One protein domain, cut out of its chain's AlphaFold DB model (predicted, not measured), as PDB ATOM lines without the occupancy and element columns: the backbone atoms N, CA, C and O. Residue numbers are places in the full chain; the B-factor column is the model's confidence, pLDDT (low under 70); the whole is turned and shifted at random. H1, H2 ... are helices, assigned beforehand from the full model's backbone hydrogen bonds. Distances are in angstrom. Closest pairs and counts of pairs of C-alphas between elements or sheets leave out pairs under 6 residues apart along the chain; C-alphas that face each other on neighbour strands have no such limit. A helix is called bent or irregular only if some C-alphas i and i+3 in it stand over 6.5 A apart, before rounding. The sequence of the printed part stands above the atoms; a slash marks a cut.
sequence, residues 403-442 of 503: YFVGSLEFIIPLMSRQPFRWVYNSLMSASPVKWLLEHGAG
ATOM      1  N   TYR A 403      26.229  -2.199  54.340       88.75
ATOM      2  CA  TYR A 403      25.850  -2.836  53.074       88.75
ATOM      3  C   TYR A 403      24.957  -1.930  52.229       88.75
ATOM      4  O   TYR A 403      25.159  -1.837  51.021       88.75
ATOM      5  N   PHE A 404      24.005  -1.232  52.857       87.56
ATOM      6  CA  PHE A 404      23.166  -0.255  52.168       87.56
ATOM      7  C   PHE A 404      24.017   0.844  51.524       87.56
ATOM      8  O   PHE A 404      23.926   1.041  50.314       87.56
ATOM      9  N   VAL A 405      24.909   1.485  52.289       87.12
ATOM     10  CA  VAL A 405      25.805   2.537  51.778       87.12
ATOM     11  C   VAL A 405      26.710   2.004  50.666       87.12
ATOM     12  O   VAL A 405      26.809   2.637  49.621       87.12
ATOM     13  N   GLY A 406      27.306   0.819  50.834       87.88
ATOM     14  CA  GLY A 406      28.125   0.196  49.785       87.88
ATOM     15  C   GLY A 406      27.343  -0.149  48.511       87.88
ATOM     16  O   GLY A 406      27.904  -0.148  47.422       87.88
ATOM     17  N   SER A 407      26.037  -0.405  48.617       89.00
ATOM     18  CA  SER A 407      25.176  -0.675  47.459       89.00
ATOM     19  C   SER A 407      24.710   0.583  46.718       89.00
ATOM     20  O   SER A 407      24.233   0.481  45.586       89.00
ATOM     21  N   LEU A 408      24.863   1.775  47.314       86.25
ATOM     22  CA  LEU A 408      24.404   3.033  46.716       86.25
ATOM     23  C   LEU A 408      25.056   3.313  45.362       86.25
ATOM     24  O   LEU A 408      24.383   3.833  44.477       86.25
ATOM     25  N   GLU A 409      26.314   2.923  45.162       84.81
ATOM     26  CA  GLU A 409      27.013   3.080  43.880       84.81
ATOM     27  C   GLU A 409      26.256   2.410  42.720       84.81
ATOM     28  O   GLU A 409      26.107   2.985  41.641       84.81
ATOM     29  N   PHE A 410      25.683   1.232  42.970       86.75
ATOM     30  CA  PHE A 410      24.926   0.472  41.975       86.75
ATOM     31  C   PHE A 410      23.460   0.911  41.891       86.75
ATOM     32  O   PHE A 410      22.850   0.880  40.819       86.75
ATOM     33  N   ILE A 411      22.881   1.337  43.015       87.94
ATOM     34  CA  ILE A 411      21.454   1.659  43.118       87.94
ATOM     35  C   ILE A 411      21.157   3.100  42.661       87.94
ATOM     36  O   ILE A 411      20.153   3.325  41.980       87.94
ATOM     37  N   ILE A 412      22.014   4.083  42.964       86.31
ATOM     38  CA  ILE A 412      21.797   5.504  42.625       86.31
ATOM     39  C   ILE A 412      21.566   5.723  41.117       86.31
ATOM     40  O   ILE A 412      20.612   6.430  40.765       86.31
ATOM     41  N   PRO A 413      22.336   5.113  40.191       83.75
ATOM     42  CA  PRO A 413      22.074   5.241  38.757       83.75
ATOM     43  C   PRO A 413      20.670   4.772  38.353       83.75
ATOM     44  O   PRO A 413      20.052   5.367  37.461       83.75
ATOM     45  N   LEU A 414      20.135   3.737  39.005       85.06
ATOM     46  CA  LEU A 414      18.765   3.271  38.789       85.06
ATOM     47  C   LEU A 414      17.747   4.233  39.417       85.06
ATOM     48  O   LEU A 414      16.816   4.655  38.732       85.06
ATOM     49  N   MET A 415      17.967   4.653  40.667       86.50
ATOM     50  CA  MET A 415      17.107   5.606  41.383       86.50
ATOM     51  C   MET A 415      17.027   6.977  40.706       86.50
ATOM     52  O   MET A 415      16.038   7.682  40.865       86.50
ATOM     53  N   SER A 416      18.030   7.355  39.907       86.62
ATOM     54  CA  SER A 416      18.011   8.599  39.126       86.62
ATOM     55  C   SER A 416      17.002   8.604  37.968       86.62
ATOM     56  O   SER A 416      16.706   9.664  37.405       86.62
ATOM     57  N   ARG A 417      16.451   7.440  37.597       85.50
ATOM     58  CA  ARG A 417      15.460   7.296  36.523       85.50
ATOM     59  C   ARG A 417      14.038   7.523  37.047       85.50
ATOM     60  O   ARG A 417      13.736   7.293  38.214       85.50
ATOM     61  N   GLN A 418      13.143   7.970  36.167       83.88
ATOM     62  CA  GLN A 418      11.709   7.990  36.470       83.88
ATOM     63  C   GLN A 418      11.141   6.561  36.407       83.88
ATOM     64  O   GLN A 418      11.577   5.808  35.535       83.88
ATOM     65  N   PRO A 419      10.189   6.177  37.281       88.31
ATOM     66  CA  PRO A 419       9.539   6.988  38.324       88.31
ATOM     67  C   PRO A 419      10.283   7.020  39.678       88.31
ATOM     68  O   PRO A 419       9.916   7.795  40.561       88.31
ATOM     69  N   PHE A 420      11.336   6.214  39.854       89.75
ATOM     70  CA  PHE A 420      12.031   6.016  41.137       89.75
ATOM     71  C   PHE A 420      12.558   7.308  41.770       89.75
ATOM     72  O   PHE A 420      12.444   7.495  42.980       89.75
ATOM     73  N   ARG A 421      13.064   8.236  40.953       89.75
ATOM     74  CA  ARG A 421      13.551   9.542  41.416       89.75
ATOM     75  C   ARG A 421      12.472  10.349  42.133       89.75
ATOM     76  O   ARG A 421      12.749  10.967  43.159       89.75
ATOM     77  N   TRP A 422      11.261  10.383  41.575       89.88
ATOM     78  CA  TRP A 422      10.145  11.124  42.163       89.88
ATOM     79  C   TRP A 422       9.736  10.521  43.506       89.88
ATOM     80  O   TRP A 422       9.542  11.258  44.469       89.88
ATOM     81  N   VAL A 423       9.687   9.190  43.584       91.50
ATOM     82  CA  VAL A 423       9.403   8.472  44.832       91.50
ATOM     83  C   VAL A 423      10.463   8.793  45.886       91.50
ATOM     84  O   VAL A 423      10.119   9.208  46.989       91.50
ATOM     85  N   TYR A 424      11.748   8.681  45.538       91.31
ATOM     86  CA  TYR A 424      12.844   8.969  46.462       91.31
ATOM     87  C   TYR A 424      12.815  10.413  46.969       91.31
ATOM     88  O   TYR A 424      12.826  10.630  48.175       91.31
ATOM     89  N   ASN A 425      12.727  11.404  46.076       92.50
ATOM     90  CA  ASN A 425      12.729  12.808  46.487       92.50
ATOM     91  C   ASN A 425      11.499  13.155  47.342       92.50
ATOM     92  O   ASN A 425      11.629  13.919  48.296       92.50
ATOM     93  N   SER A 426      10.327  12.583  47.041       91.75
ATOM     94  CA  SER A 426       9.114  12.763  47.853       91.75
ATOM     95  C   SER A 426       9.283  12.172  49.255       91.75
ATOM     96  O   SER A 426       8.956  12.834  50.238       91.75
ATOM     97  N   LEU A 427       9.863  10.971  49.362       91.81
ATOM     98  CA  LEU A 427      10.177  10.343  50.650       91.81
ATOM     99  C   LEU A 427      11.214  11.148  51.439       91.81
ATOM    100  O   LEU A 427      10.993  11.432  52.609       91.81
ATOM    101  N   MET A 428      12.313  11.567  50.805       90.25
ATOM    102  CA  MET A 428      13.359  12.357  51.467       90.25
ATOM    103  C   MET A 428      12.890  13.758  51.862       90.25
ATOM    104  O   MET A 428      13.478  14.362  52.750       90.25
ATOM    105  N   SER A 429      11.825  14.275  51.247       88.88
ATOM    106  CA  SER A 429      11.234  15.565  51.624       88.88
ATOM    107  C   SER A 429      10.315  15.468  52.847       88.88
ATOM    108  O   SER A 429      10.039  16.490  53.471       88.88
ATOM    109  N   ALA A 430       9.851  14.271  53.214       93.81
ATOM    110  CA  ALA A 430       8.920  14.081  54.321       93.81
ATOM    111  C   ALA A 430       9.640  14.130  55.683       93.81
ATOM    112  O   ALA A 430      10.511  13.307  55.971       93.81
ATOM    113  N   SER A 431       9.239  15.052  56.565       92.00
ATOM    114  CA  SER A 431       9.839  15.219  57.901       92.00
ATOM    115  C   SER A 431       9.850  13.945  58.763       92.00
ATOM    116  O   SER A 431      10.879  13.689  59.388       92.00
ATOM    117  N   PRO A 432       8.796  13.098  58.776       93.75
ATOM    118  CA  PRO A 432       8.836  11.838  59.521       93.75
ATOM    119  C   PRO A 432       9.918  10.878  59.016       93.75
ATOM    120  O   PRO A 432      10.539  10.172  59.806       93.75
ATOM    121  N   VAL A 433      10.174  10.871  57.703       90.81
ATOM    122  CA  VAL A 433      11.219  10.040  57.096       90.81
ATOM    123  C   VAL A 433      12.594  10.563  57.494       90.81
ATOM    124  O   VAL A 433      13.420   9.777  57.942       90.81
ATOM    125  N   LYS A 434      12.828  11.879  57.411       89.31
ATOM    126  CA  LYS A 434      14.086  12.490  57.871       89.31
ATOM    127  C   LYS A 434      14.372  12.166  59.337       89.31
ATOM    128  O   LYS A 434      15.465  11.711  59.650       89.31
ATOM    129  N   TRP A 435      13.368  12.314  60.203       91.56
ATOM    130  CA  TRP A 435      13.494  11.997  61.624       91.56
ATOM    131  C   TRP A 435      13.844  10.521  61.860       91.56
ATOM    132  O   TRP A 435      14.751  10.221  62.637       91.56
ATOM    133  N   LEU A 436      13.176   9.599  61.151       90.88
ATOM    134  CA  LEU A 436      13.456   8.163  61.234       90.88
ATOM    135  C   LEU A 436      14.869   7.820  60.742       90.88
ATOM    136  O   LEU A 436      15.530   6.961  61.323       90.88
ATOM    137  N   LEU A 437      15.344   8.469  59.679       88.25
ATOM    138  CA  LEU A 437      16.698   8.258  59.165       88.25
ATOM    139  C   LEU A 437      17.757   8.783  60.137       88.25
ATOM    140  O   LEU A 437      18.729   8.075  60.401       88.25
ATOM    141  N   GLU A 438      17.538   9.960  60.717       89.44
ATOM    142  CA  GLU A 438      18.436  10.579  61.692       89.44
ATOM    143  C   GLU A 438      18.538   9.747  62.979       89.44
ATOM    144  O   GLU A 438      19.636   9.365  63.380       89.44
ATOM    145  N   HIS A 439      17.404   9.387  63.587       88.56
ATOM    146  CA  HIS A 439      17.377   8.735  64.902       88.56
ATOM    147  C   HIS A 439      17.409   7.203  64.830       88.56
ATOM    148  O   HIS A 439      17.871   6.548  65.763       88.56
ATOM    149  N   GLY A 440      16.919   6.610  63.738       85.00
ATOM    150  CA  GLY A 440      16.859   5.158  63.552       85.00
ATOM    151  C   GLY A 440      18.051   4.590  62.781       85.00
ATOM    152  O   GLY A 440      18.615   3.572  63.180       85.00
ATOM    153  N   ALA A 441      18.447   5.235  61.678       82.38
ATOM    154  CA  ALA A 441      19.540   4.762  60.820       82.38
ATOM    155  C   ALA A 441      20.873   5.504  61.043       82.38
ATOM    156  O   ALA A 441      21.918   5.024  60.591       82.38
ATOM    157  N   GLY A 442      20.855   6.648  61.738       83.56
ATOM    158  CA  GLY A 442      22.019   7.520  61.912       83.56
ATOM    159  C   GLY A 442      22.462   8.203  60.615       83.56
ATOM    160  O   GLY A 442      23.647   8.487  60.456       83.56
TER     161      GLY A 442
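AT A GLANCE: This is residues 403 to 442 of the 503 residues of the protein "FAD linked oxidase" of Marinobacter sp. ELB17 (UniProt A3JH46). Three helices make a flat, open U: H2 is the base, H1 and H3 are the arms, and the middle between the arms is empty. The printed part has 40 residues, with H1, H2 and H3 in that order and no named strand, all helix in class. It is loose, with a radius of gyration of the C-alphas of 11.3 A and spans of 27 by 23 by 7 A.

IN THESE COORDINATES: H1, residues 403 to 415, begins at C-alpha 403 (25.850, -2.836, 53.074) and measures 16.9 A. It is only just irregular: C-alphas 406 and 409 are 6.7 A apart. H2, residues 420 to 429, measures 14.2 A. H3, residues 431 to 441, measures 14.6 A and ends at C-alpha 441 (19.540, 4.762, 60.820).

HOW THE PARTS SIT: H1, with residues 414 to 415 alone, and H2 only just touch, only at the corner by their link, with 3 pairs of C-alphas within 8 A; the closest C-alphas, of Met 415 and Arg 421, are 5.3 A apart. Their tilt is steep, 58 degrees, opposite ways. H2 and H3 are close but not clearly touching, about perpendicular at 90 degrees; their closest C-alphas, of Met 428 and Lys 434, are 6.4 A apart. H1 and H3 are apart. Every O i to N i+4 pair is within hydrogen-bond range in H2 and H3, and 5 of 9 in H1.

THE WHOLE: The C-alphas farthest apart, of Gln 418 and His 439, are 29.0 A apart. Both links are tight, the printed part has no cut, and no printed residue is under 70 in pLDDT.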